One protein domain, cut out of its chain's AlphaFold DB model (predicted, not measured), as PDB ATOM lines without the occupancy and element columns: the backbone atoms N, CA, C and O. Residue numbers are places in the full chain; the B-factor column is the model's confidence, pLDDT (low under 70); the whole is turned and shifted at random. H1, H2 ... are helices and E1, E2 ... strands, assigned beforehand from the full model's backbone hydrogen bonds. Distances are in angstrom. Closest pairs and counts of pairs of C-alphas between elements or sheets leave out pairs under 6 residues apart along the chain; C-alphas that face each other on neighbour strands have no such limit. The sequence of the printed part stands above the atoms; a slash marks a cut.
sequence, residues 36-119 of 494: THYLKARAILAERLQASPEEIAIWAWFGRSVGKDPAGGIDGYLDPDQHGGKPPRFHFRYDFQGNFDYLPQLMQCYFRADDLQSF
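Overview. This is residues 36 to 119 of the 494 residues of an uncharacterized protein of Betaproteobacteria bacterium RIFCSPLOWO2_02_FULL_62_17 (UniProt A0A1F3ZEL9). A small helical body in which the longest helix, H1, and the short H4 run side by side the same way, with H2 set crosswise near H1, and a 40-residue link between H2 and H3 winds out in loops, its residues 95 to 101 sticking out. The short strand E1 leads directly into H4. The printed part has 84 residues, with four named helices and one named strand in the order H1, H2, H3, E1, H4; under half of the residues are in named elements, and these are mostly helix. The whole is compact, with a radius of gyration of the C-alphas of 12.7 A and spans of 36 by 30 by 27 A.

Along the chain. H1, residues 38 to 49, is 15.1 A long and begins at C-alpha 38 (-25.802, 36.689, -25.604). H2, residues 53 to 62, is 14.5 A long. H3 is residues 103 to 106, 5.0 A, and E1 residues 110 to 112, 6.9 A. H4, residues 113 to 118, measures 8.7 A and ends at C-alpha 118 (-39.964, 40.329, -32.170).

Arrangement. H1, with residues 41 to 45 alone, only just touches H4, with 3 pairs of C-alphas within 8 A; the closest, Ala 41 and Leu 116, are 6.7 A apart. Their tilt is shallow, 16 degrees, the same way. H1 and H2 are close but not clearly touching, C-alphas 42 and 53 at 7.0 A, and about perpendicular at 79 degrees. H2 and H3 are likewise close, C-alphas 57 and 106 at 6.7 A. E1 pairs with no named strand, but residues 36 to 37 pair antiparallel with its residues 110 to 111. H2 and H4 are apart. In H1, H2 and H4 every O i to N i+4 pair is within hydrogen-bond range; H3 is too short for one.

Size, cuts and confidence. The C-alphas farthest apart, Gln 97 and Ser 118, are 36.9 A apart. The printed part has no cut. The link H2 to H3 is long. Mean pLDDT of the printed part is 86.4; residues 65 to 71 and 95 to 98 are under 70.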
ATOM      1  N   THR A  36     -32.010  33.093 -23.965       95.81
ATOM      2  CA  THR A  36     -30.975  32.837 -24.961       95.81
ATOM      3  C   THR A  36     -29.736  33.623 -24.569       95.81
ATOM      4  O   THR A  36     -29.775  34.848 -24.513       95.81
ATOM      5  N   HIS A  37     -28.636  32.917 -24.315       96.06
ATOM      6  CA  HIS A  37     -27.346  33.528 -24.000       96.06
ATOM      7  C   HIS A  37     -26.891  34.494 -25.110       96.06
ATOM      8  O   HIS A  37     -27.093  34.210 -26.299       96.06
ATOM      9  N   TYR A  38     -26.223  35.587 -24.732       96.25
ATOM     10  CA  TYR A  38     -25.802  36.689 -25.604       96.25
ATOM     11  C   TYR A  38     -25.220  36.258 -26.950       96.25
ATOM     12  O   TYR A  38     -25.576  36.810 -27.972       96.25
ATOM     13  N   LEU A  39     -24.360  35.250 -27.021       89.56
ATOM     14  CA  LEU A  39     -23.715  34.879 -28.293       89.56
ATOM     15  C   LEU A  39     -24.681  34.320 -29.321       89.56
ATOM     16  O   LEU A  39     -24.523  34.548 -30.518       89.56
ATOM     17  N   LYS A  40     -25.655  33.545 -28.843       93.62
ATOM     18  CA  LYS A  40     -26.701  33.007 -29.698       93.62
ATOM     19  C   LYS A  40     -27.663  34.130 -30.065       93.62
ATOM     20  O   LYS A  40     -28.051  34.224 -31.223       93.62
ATOM     21  N   ALA A  41     -27.966  35.021 -29.119       97.06
ATOM     22  CA  ALA A  41     -28.706  36.248 -29.391       97.06
ATOM     23  C   ALA A  41     -28.012  37.110 -30.460       97.06
ATOM     24  O   ALA A  41     -28.650  37.525 -31.419       97.06
ATOM     25  N   ARG A  42     -26.692  37.282 -30.363       96.44
ATOM     26  CA  ARG A  42     -25.843  38.003 -31.310       96.44
ATOM     27  C   ARG A  42     -25.905  37.379 -32.689       96.44
ATOM     28  O   ARG A  42     -26.065  38.111 -33.649       96.44
ATOM     29  N   ALA A  43     -25.812  36.055 -32.803       92.44
ATOM     30  CA  ALA A  43     -25.963  35.385 -34.093       92.44
ATOM     31  C   ALA A  43     -27.345  35.659 -34.717       92.44
ATOM     32  O   ALA A  43     -27.419  36.027 -35.883       92.44
ATOM     33  N   ILE A  44     -28.418  35.568 -33.921       96.69
ATOM     34  CA  ILE A  44     -29.792  35.842 -34.375       96.69
ATOM     35  C   ILE A  44     -29.950  37.303 -34.825       96.69
ATOM     36  O   ILE A  44     -30.510  37.565 -35.887       96.69
ATOM     37  N   LEU A  45     -29.471  38.261 -34.030       96.69
ATOM     38  CA  LEU A  45     -29.586  39.690 -34.331       96.69
ATOM     39  C   LEU A  45     -28.661  40.110 -35.483       96.69
ATOM     40  O   LEU A  45     -29.051  40.938 -36.302       96.69
ATOM     41  N   ALA A  46     -27.477  39.510 -35.607       95.75
ATOM     42  CA  ALA A  46     -26.588  39.718 -36.746       95.75
ATOM     43  C   ALA A  46     -27.210  39.185 -38.044       95.75
ATOM     44  O   ALA A  46     -27.186  39.868 -39.058       95.75
ATOM     45  N   GLU A  47     -27.827  38.005 -38.020       95.38
ATOM     46  CA  GLU A  47     -28.504  37.455 -39.198       95.38
ATOM     47  C   GLU A  47     -29.723  38.296 -39.599       95.38
ATOM     48  O   GLU A  47     -29.898  38.630 -40.769       95.38
ATOM     49  N   ARG A  48     -30.562  38.672 -38.627       96.88
ATOM     50  CA  ARG A  48     -31.829  39.359 -38.907       96.88
ATOM     51  C   ARG A  48     -31.678  40.845 -39.192       96.88
ATOM     52  O   ARG A  48     -32.410  41.379 -40.020       96.88
ATOM     53  N   LEU A  49     -30.789  41.513 -38.465       95.81
ATOM     54  CA  LEU A  49     -30.665  42.970 -38.466       95.81
ATOM     55  C   LEU A  49     -29.283  43.439 -38.920       95.81
ATOM     56  O   LEU A  49     -29.083  44.644 -39.033       95.81
ATOM     57  N   GLN A  50     -28.328  42.538 -39.178       96.31
ATOM     58  CA  GLN A  50     -26.922  42.907 -39.400       96.31
ATOM     59  C   GLN A  50     -26.368  43.712 -38.216       96.31
ATOM     60  O   GLN A  50     -25.603  44.653 -38.399       96.31
ATOM     61  N   ALA A  51     -26.825  43.385 -37.004       95.75
ATOM     62  CA  ALA A  51     -26.433  44.082 -35.789       95.75
ATOM     63  C   ALA A  51     -24.972  43.798 -35.427       95.75
ATOM     64  O   ALA A  51     -24.547  42.636 -35.416       95.75
ATOM     65  N   SER A  52     -24.227  44.846 -35.076       94.38
ATOM     66  CA  SER A  52     -22.895  44.695 -34.485       94.38
ATOM     67  C   SER A  52     -22.974  44.367 -32.980       94.38
ATOM     68  O   SER A  52     -24.017  44.573 -32.349       94.38
ATOM     69  N   PRO A  53     -21.890  43.850 -32.366       93.44
ATOM     70  CA  PRO A  53     -21.797  43.708 -30.910       93.44
ATOM     71  C   PRO A  53     -22.082  45.013 -30.154       93.44
ATOM     72  O   PRO A  53     -22.793  44.996 -29.152       93.44
ATOM     73  N   GLU A  54     -21.563  46.132 -30.656       94.31
ATOM     74  CA  GLU A  54     -21.723  47.463 -30.074       94.31
ATOM     75  C   GLU A  54     -23.190  47.909 -30.111       94.31
ATOM     76  O   GLU A  54     -23.699  48.414 -29.114       94.31
ATOM     77  N   GLU A  55     -23.900  47.685 -31.225       94.81
ATOM     78  CA  GLU A  55     -25.333  48.000 -31.316       94.81
ATOM     79  C   GLU A  55     -26.148  47.202 -30.298       94.81
ATOM     80  O   GLU A  55     -26.995  47.761 -29.604       94.81
ATOM     81  N   ILE A  56     -25.854  45.906 -30.152       96.19
ATOM     82  CA  ILE A  56     -26.523  45.061 -29.157       96.19
ATOM     83  C   ILE A  56     -26.226  45.560 -27.744       96.19
ATOM     84  O   ILE A  56     -27.126  45.566 -26.907       96.19
ATOM     85  N   ALA A  57     -24.994  45.994 -27.476       95.00
ATOM     86  CA  ALA A  57     -24.613  46.554 -26.187       95.00
ATOM     87  C   ALA A  57     -25.407  47.831 -25.872       95.00
ATOM     88  O   ALA A  57     -25.944  47.959 -24.774       95.00
ATOM     89  N   ILE A  58     -25.554  48.731 -26.847       93.94
ATOM     90  CA  ILE A  58     -26.362  49.946 -26.704       93.94
ATOM     91  C   ILE A  58     -27.842  49.608 -26.488       93.94
ATOM     92  O   ILE A  58     -28.459  50.122 -25.555       93.94
ATOM     93  N   TRP A  59     -28.418  48.702 -27.282       94.75
ATOM     94  CA  TRP A  59     -29.811  48.290 -27.089       94.75
ATOM     95  C   TRP A  59     -30.031  47.605 -25.738       94.75
ATOM     96  O   TRP A  59     -31.073  47.818 -25.122       94.75
ATOM     97  N   ALA A  60     -29.069  46.813 -25.258       93.94
ATOM     98  CA  ALA A  60     -29.117  46.198 -23.934       93.94
ATOM     99  C   ALA A  60     -29.039  47.242 -22.813       93.94
ATOM    100  O   ALA A  60     -29.736  47.117 -21.807       93.94
ATOM    101  N   TRP A  61     -28.227  48.286 -23.003       90.62
ATOM    102  CA  TRP A  61     -28.088  49.379 -22.047       90.62
ATOM    103  C   TRP A  61     -29.399  50.157 -21.877       90.62
ATOM    104  O   TRP A  61     -29.860  50.348 -20.751       90.62
ATOM    105  N   PHE A  62     -30.057  50.524 -22.983       86.88
ATOM    106  CA  PHE A  62     -31.387  51.145 -22.929       86.88
ATOM    107  C   PHE A  62     -32.452  50.179 -22.383       86.88
ATOM    108  O   PHE A  62     -33.345  50.570 -21.623       86.88
ATOM    109  N   GLY A  63     -32.345  48.905 -22.765       88.31
ATOM    110  CA  GLY A  63     -33.361  47.877 -22.582       88.31
ATOM    111  C   GLY A  63     -34.725  48.260 -23.150       88.31
ATOM    112  O   GLY A  63     -34.889  49.243 -23.879       88.31
ATOM    113  N   ARG A  64     -35.733  47.450 -22.848       79.31
ATOM    114  CA  ARG A  64     -37.090  47.667 -23.331       79.31
ATOM    115  C   ARG A  64     -37.735  48.760 -22.484       79.31
ATOM    116  O   ARG A  64     -38.322  48.496 -21.442       79.31
ATOM    117  N   SER A  65     -37.639  50.007 -22.931       60.00
ATOM    118  CA  SER A  65     -38.457  51.073 -22.354       60.00
ATOM    119  C   SER A  65     -39.936  50.753 -22.612       60.00
ATOM    120  O   SER A  65     -40.377  50.650 -23.756       60.00
ATOM    121  N   VAL A  66     -40.711  50.544 -21.551       44.00
ATOM    122  CA  VAL A  66     -42.167  50.377 -21.592       44.00
ATOM    123  C   VAL A  66     -42.803  51.735 -21.935       44.00
ATOM    124  O   VAL A  66     -43.097  52.535 -21.057       44.00
ATOM    125  N   GLY A  67     -42.978  52.046 -23.225       48.09
ATOM    126  CA  GLY A  67     -43.541  53.332 -23.659       48.09
ATOM    127  C   GLY A  67     -43.527  53.570 -25.175       48.09
ATOM    128  O   GLY A  67     -43.025  52.754 -25.938       48.09
ATOM    129  N   LYS A  68     -44.120  54.691 -25.617       38.66
ATOM    130  CA  LYS A  68     -44.368  55.057 -27.033       38.66
ATOM    131  C   LYS A  68     -43.173  55.668 -27.796       38.66
ATOM    132  O   LYS A  68     -43.377  56.109 -28.924       38.66
ATOM    133  N   ASP A  69     -41.971  55.700 -27.230       50.28
ATOM    134  CA  ASP A  69     -40.840  56.478 -27.770       50.28
ATOM    135  C   ASP A  69     -39.640  55.600 -28.196       50.28
ATOM    136  O   ASP A  69     -39.527  54.444 -27.778       50.28
ATOM    137  N   PRO A  70     -38.733  56.116 -29.051       45.97
ATOM    138  CA  PRO A  70     -38.024  55.344 -30.056       45.97
ATOM    139  C   PRO A  70     -36.548  55.073 -29.725       45.97
ATOM    140  O   PRO A  70     -35.765  54.830 -30.634       45.97
ATOM    141  N   ALA A  71     -36.132  55.069 -28.455       54.38
ATOM    142  CA  ALA A  71     -34.779  54.589 -28.135       54.38
ATOM    143  C   ALA A  71     -34.644  53.066 -28.350       54.38
ATOM    144  O   ALA A  71     -33.552  52.577 -28.609       54.38
ATOM    145  N   GLY A  72     -35.767  52.331 -28.281       70.94
ATOM    146  CA  GLY A  72     -35.919  50.952 -28.759       70.94
ATOM    147  C   GLY A  72     -34.771  50.012 -28.400       70.94
ATOM    148  O   GLY A  72     -34.072  49.546 -29.295       70.94
ATOM    149  N   GLY A  73     -34.594  49.726 -27.109       89.56
ATOM    150  CA  GLY A  73     -33.654  48.716 -26.635       89.56
ATOM    151  C   GLY A  73     -34.290  47.339 -26.425       89.56
ATOM    152  O   GLY A  73     -35.495  47.134 -26.601       89.56
ATOM    153  N   ILE A  74     -33.462  46.377 -26.025       93.12
ATOM    154  CA  ILE A  74     -33.870  45.006 -25.710       93.12
ATOM    155  C   ILE A  74     -33.391  44.645 -24.308       93.12
ATOM    156  O   ILE A  74     -32.230  44.859 -23.976       93.12
ATOM    157  N   ASP A  75     -34.275  44.104 -23.470       94.12
ATOM    158  CA  ASP A  75     -33.893  43.738 -22.108       94.12
ATOM    159  C   ASP A  75     -32.889  42.588 -22.097       94.12
ATOM    160  O   ASP A  75     -33.122  41.509 -22.655       94.12
ATOM    161  N   GLY A  76     -31.782  42.836 -21.407       94.56
ATOM    162  CA  GLY A  76     -30.853  41.818 -20.959       94.56
ATOM    163  C   GLY A  76     -31.212  41.305 -19.567       94.56
ATOM    164  O   GLY A  76     -31.791  42.025 -18.757       94.56
ATOM    165  N   TYR A  77     -30.816  40.079 -19.258       95.75
ATOM    166  CA  TYR A  77     -31.048  39.412 -17.979       95.75
ATOM    167  C   TYR A  77     -29.782  38.691 -17.514       95.75
ATOM    168  O   TYR A  77     -28.960  38.286 -18.336       95.75
ATOM    169  N   LEU A  78     -29.633  38.508 -16.202       92.62
ATOM    170  CA  LEU A  78     -28.620  37.602 -15.654       92.62
ATOM    171  C   LEU A  78     -28.996  36.133 -15.909       92.62
ATOM    172  O   LEU A  78     -30.042  35.825 -16.485       92.62
ATOM    173  N   ASP A  79     -28.128  35.217 -15.487       90.12
ATOM    174  CA  ASP A  79     -28.291  33.784 -15.722       90.12
ATOM    175  C   ASP A  79     -29.607  33.239 -15.115       90.12
ATOM    176  O   ASP A  79     -29.775  33.213 -13.891       90.12
ATOM    177  N   PRO A  80     -30.565  32.775 -15.941       89.12
ATOM    178  CA  PRO A  80     -31.845  32.269 -15.454       89.12
ATOM    179  C   PRO A  80     -31.707  31.048 -14.543       89.12
ATOM    180  O   PRO A  80     -32.549  30.875 -13.656       89.12
ATOM    181  N   ASP A  81     -30.685  30.213 -14.739       86.12
ATOM    182  CA  ASP A  81     -30.504  28.981 -13.971       86.12
ATOM    183  C   ASP A  81     -30.038  29.296 -12.546       86.12
ATOM    184  O   ASP A  81     -30.529  28.698 -11.584       86.12
ATOM    185  N   GLN A  82     -29.190  30.317 -12.390       84.00
ATOM    186  CA  GLN A  82     -28.752  30.818 -11.081       84.00
ATOM    187  C   GLN A  82     -29.882  31.513 -10.305       84.00
ATOM    188  O   GLN A  82     -29.859  31.565  -9.077       84.00
ATOM    189  N   HIS A  83     -30.909  31.995 -11.009       83.38
ATOM    190  CA  HIS A  83     -32.009  32.778 -10.441       83.38
ATOM    191  C   HIS A  83     -33.374  32.072 -10.510       83.38
ATOM    192  O   HIS A  83     -34.429  32.712 -10.549       83.38
ATOM    193  N   GLY A  84     -33.393  30.735 -10.539       81.81
ATOM    194  CA  GLY A  84     -34.629  29.951 -10.416       81.81
ATOM    195  C   GLY A  84     -35.664  30.207 -11.523       81.81
ATOM    196  O   GLY A  84     -36.866  30.035 -11.304       81.81
ATOM    197  N   GLY A  85     -35.218  30.631 -12.708       80.25
ATOM    198  CA  GLY A  85     -36.056  30.925 -13.874       80.25
ATOM    199  C   GLY A  85     -36.697  32.317 -13.894       80.25
ATOM    200  O   GLY A  85     -37.472  32.605 -14.808       80.25
ATOM    201  N   LYS A  86     -36.386  33.180 -12.918       85.25
ATOM    202  CA  LYS A  86     -36.771  34.601 -12.904       85.25
ATOM    203  C   LYS A  86     -35.520  35.472 -12.731       85.25
ATOM    204  O   LYS A  86     -35.344  36.059 -11.665       85.25
ATOM    205  N   PRO A  87     -34.630  35.513 -13.736       91.25
ATOM    206  CA  PRO A  87     -33.416  36.300 -13.630       91.25
ATOM    207  C   PRO A  87     -33.723  37.794 -13.482       91.25
ATOM    208  O   PRO A  87     -34.647  38.291 -14.135       91.25
ATOM    209  N   PRO A  88     -32.954  38.516 -12.652       90.19
ATOM    210  CA  PRO A  88     -32.999  39.969 -12.623       90.19
ATOM    211  C   PRO A  88     -32.516  40.537 -13.964       90.19
ATOM    212  O   PRO A  88     -31.797  39.877 -14.725       90.19
ATOM    213  N   ARG A  89     -32.919  41.777 -14.248       91.44
ATOM    214  CA  ARG A  89     -32.458  42.516 -15.425       91.44
ATOM    215  C   ARG A  89     -30.948  42.744 -15.327       91.44
ATOM    216  O   ARG A  89     -30.413  43.039 -14.261       91.44
ATOM    217  N   PHE A  90     -30.263  42.565 -16.447       91.50
ATOM    218  CA  PHE A  90     -28.849  42.876 -16.575       91.50
ATOM    219  C   PHE A  90     -28.665  44.392 -16.657       91.50
ATOM    220  O   PHE A  90     -29.359  45.073 -17.413       91.50
ATOM    221  N   HIS A  91     -27.680  44.889 -15.920       88.38
ATOM    222  CA  HIS A  91     -27.209  46.261 -16.005       88.38
ATOM    223  C   HIS A  91     -25.694  46.244 -16.143       88.38
ATOM    224  O   HIS A  91     -25.009  45.467 -15.472       88.38
ATOM    225  N   PHE A  92     -25.176  47.116 -17.003       87.94
ATOM    226  CA  PHE A  92     -23.743  47.329 -17.085       87.94
ATOM    227  C   PHE A  92     -23.242  47.928 -15.769       87.94
ATOM    228  O   PHE A  92     -23.775  48.912 -15.258       87.94
ATOM    229  N   ARG A  93     -22.212  47.302 -15.210       82.88
ATOM    230  CA  ARG A  93     -21.438  47.806 -14.085       82.88
ATOM    231  C   ARG A  93     -20.372  48.734 -14.639       82.88
ATOM    232  O   ARG A  93     -19.556  48.332 -15.465       82.88
ATOM    233  N   TYR A  94     -20.378  49.971 -14.182       72.81
ATOM    234  CA  TYR A  94     -19.381  50.938 -14.594       72.81
ATOM    235  C   TYR A  94     -18.237  50.987 -13.580       72.81
ATOM    236  O   TYR A  94     -18.482  51.174 -12.387       72.81
ATOM    237  N   ASP A  95     -16.998  50.798 -14.048       67.00
ATOM    238  CA  ASP A  95     -15.804  51.096 -13.263       67.00
ATOM    239  C   ASP A  95     -15.222  52.450 -13.697       67.00
ATOM    240  O   ASP A  95     -15.053  52.736 -14.878       67.00
ATOM    241  N   PHE A  96     -14.929  53.318 -12.727       62.06
ATOM    242  CA  PHE A  96     -14.317  54.628 -12.983       62.06
ATOM    243  C   PHE A  96     -12.799  54.525 -13.237       62.06
ATOM    244  O   PHE A  96     -12.093  55.530 -13.204       62.06
ATOM    245  N   GLN A  97     -12.254  53.319 -13.451       63.25
ATOM    246  CA  GLN A  97     -10.807  53.094 -13.575       63.25
ATOM    247  C   GLN A  97     -10.322  53.117 -15.032       63.25
ATOM    248  O   GLN A  97      -9.198  52.705 -15.325       63.25
ATOM    249  N   GLY A  98     -11.153  53.625 -15.948       68.50
ATOM    250  CA  GLY A  98     -10.811  53.779 -17.359       68.50
ATOM    251  C   GLY A  98     -10.833  52.470 -18.148       68.50
ATOM    252  O   GLY A  98     -10.254  52.405 -19.235       68.50
ATOM    253  N   ASN A  99     -11.465  51.415 -17.620       80.81
ATOM    254  CA  ASN A  99     -11.735  50.209 -18.384       80.81
ATOM    255  C   ASN A  99     -13.128  50.297 -19.015       80.81
ATOM    256  O   ASN A  99     -14.156  50.126 -18.369       80.81
ATOM    257  N   PHE A 100     -13.139  50.546 -20.319       87.44
ATOM    258  CA  PHE A 100     -14.365  50.745 -21.084       87.44
ATOM    259  C   PHE A 100     -14.831  49.486 -21.826       87.44
ATOM    260  O   PHE A 100     -15.737  49.544 -22.654       87.44
ATOM    261  N   ASP A 101     -14.228  48.328 -21.533       87.81
ATOM    262  CA  ASP A 101     -14.590  47.076 -22.189       87.81
ATOM    263  C   ASP A 101     -15.936  46.544 -21.674       87.81
ATOM    264  O   ASP A 101     -16.050  45.933 -20.607       87.81
ATOM    265  N   TYR A 102     -16.981  46.788 -22.460       91.38
ATOM    266  CA  TYR A 102     -18.337  46.334 -22.175       91.38
ATOM    267  C   TYR A 102     -18.550  44.850 -22.487       91.38
ATOM    268  O   TYR A 102     -19.511  44.243 -21.997       91.38
ATOM    269  N   LEU A 103     -17.690  44.247 -23.314       90.88
ATOM    270  CA  LEU A 103     -17.935  42.922 -23.863       90.88
ATOM    271  C   LEU A 103     -17.960  41.832 -22.777       90.88
ATOM    272  O   LEU A 103     -18.910  41.050 -22.790       90.88
ATOM    273  N   PRO A 104     -17.033  41.777 -21.795       89.19
ATOM    274  CA  PRO A 104     -17.083  40.787 -20.716       89.19
ATOM    275  C   PRO A 104     -18.387  40.797 -19.915       89.19
ATOM    276  O   PRO A 104     -18.825  39.755 -19.428       89.19
ATOM    277  N   GLN A 105     -19.026  41.960 -19.782       90.88
ATOM    278  CA  GLN A 105     -20.292  42.083 -19.064       90.88
ATOM    279  C   GLN A 105     -21.458  41.622 -19.933       90.88
ATOM    280  O   GLN A 105     -22.279  40.818 -19.501       90.88
ATOM    281  N   LEU A 106     -21.485  42.057 -21.194       92.12
ATOM    282  CA  LEU A 106     -22.496  41.623 -22.152       92.12
ATOM    283  C   LEU A 106     -22.444  40.105 -22.396       92.12
ATOM    284  O   LEU A 106     -23.466  39.472 -22.636       92.12
ATOM    285  N   MET A 107     -21.265  39.495 -22.264       90.50
ATOM    286  CA  MET A 107     -21.066  38.048 -22.347       90.50
ATOM    287  C   MET A 107     -21.752  37.254 -21.235       90.50
ATOM    288  O   MET A 107     -21.946  36.059 -21.409       90.50
ATOM    289  N   GLN A 108     -22.149  37.895 -20.135       89.44
ATOM    290  CA  GLN A 108     -22.909  37.273 -19.043       89.44
ATOM    291  C   GLN A 108     -24.425  37.469 -19.211       89.44
ATOM    292  O   GLN A 108     -25.215  37.002 -18.390       89.44
ATOM    293  N   CYS A 109     -24.835  38.174 -20.267       93.88
ATOM    294  CA  CYS A 109     -26.209  38.578 -20.496       93.88
ATOM    295  C   CYS A 109     -27.011  37.511 -21.260       93.88
ATOM    296  O   CYS A 109     -26.534  36.861 -22.197       93.88
ATOM    297  N   TYR A 110     -28.277  37.376 -20.882       97.19
ATOM    298  CA  TYR A 110     -29.282  36.538 -21.517       97.19
ATOM    299  C   TYR A 110     -30.441  37.394 -22.020       97.19
ATOM    300  O   TYR A 110     -30.816  38.381 -21.405       97.19
ATOM    301  N   PHE A 111     -31.067  36.977 -23.114       96.38
ATOM    302  CA  PHE A 111     -32.196  37.675 -23.726       96.38
ATOM    303  C   PHE A 111     -33.375  36.718 -23.858       96.38
ATOM    304  O   PHE A 111     -33.186  35.536 -24.153       96.38
ATOM    305  N   ARG A 112     -34.610  37.186 -23.674       94.94
ATOM    306  CA  ARG A 112     -35.779  36.323 -23.910       94.94
ATOM    307  C   ARG A 112     -35.877  35.990 -25.398       94.94
ATOM    308  O   ARG A 112     -35.709  36.856 -26.251       94.94
ATOM    309  N   ALA A 113     -36.166  34.733 -25.725       94.38
ATOM    310  CA  ALA A 113     -36.233  34.292 -27.118       94.38
ATOM    311  C   ALA A 113     -37.311  35.040 -27.919       94.38
ATOM    312  O   ALA A 113     -37.048  35.458 -29.043       94.38
ATOM    313  N   ASP A 114     -38.488  35.256 -27.328       93.25
ATOM    314  CA  ASP A 114     -39.581  36.000 -27.971       93.25
ATOM    315  C   ASP A 114     -39.185  37.455 -28.238       93.25
ATOM    316  O   ASP A 114     -39.514  38.015 -29.286       93.25
ATOM    317  N   ASP A 115     -38.416  38.046 -27.320       93.38
ATOM    318  CA  ASP A 115     -37.890  39.398 -27.465       93.38
ATOM    319  C   ASP A 115     -36.918  39.440 -28.632       93.38
ATOM    320  O   ASP A 115     -37.095  40.256 -29.524       93.38
ATOM    321  N   LEU A 116     -35.977  38.499 -28.712       94.81
ATOM    322  CA  LEU A 116     -35.052  38.426 -29.838       94.81
ATOM    323  C   LEU A 116     -35.762  38.298 -31.177       94.81
ATOM    324  O   LEU A 116     -35.300  38.912 -32.124       94.81
ATOM    325  N   GLN A 117     -36.848  37.524 -31.274       93.88
ATOM    326  CA  GLN A 117     -37.590  37.321 -32.525       93.88
ATOM    327  C   GLN A 117     -38.470  38.516 -32.907       93.88
ATOM    328  O   GLN A 117     -38.596  38.841 -34.084       93.88
ATOM    329  N   SER A 118     -39.066  39.191 -31.929       92.06
ATOM    330  CA  SER A 118     -39.964  40.329 -32.170       92.06
ATOM    331  C   SER A 118     -39.256  41.682 -32.173       92.06
ATOM    332  O   SER A 118     -39.832  42.657 -32.654       92.06
ATOM    333  N   PHE A 119     -38.021  41.751 -31.666       94.12
ATOM    334  CA  PHE A 119     -37.289  43.000 -31.519       94.12
ATOM    335  C   PHE A 119     -37.072  43.680 -32.868       94.12
ATOM    336  O   PHE A 119     -36.555  43.082 -33.817       94.12
TER     337      PHE A 119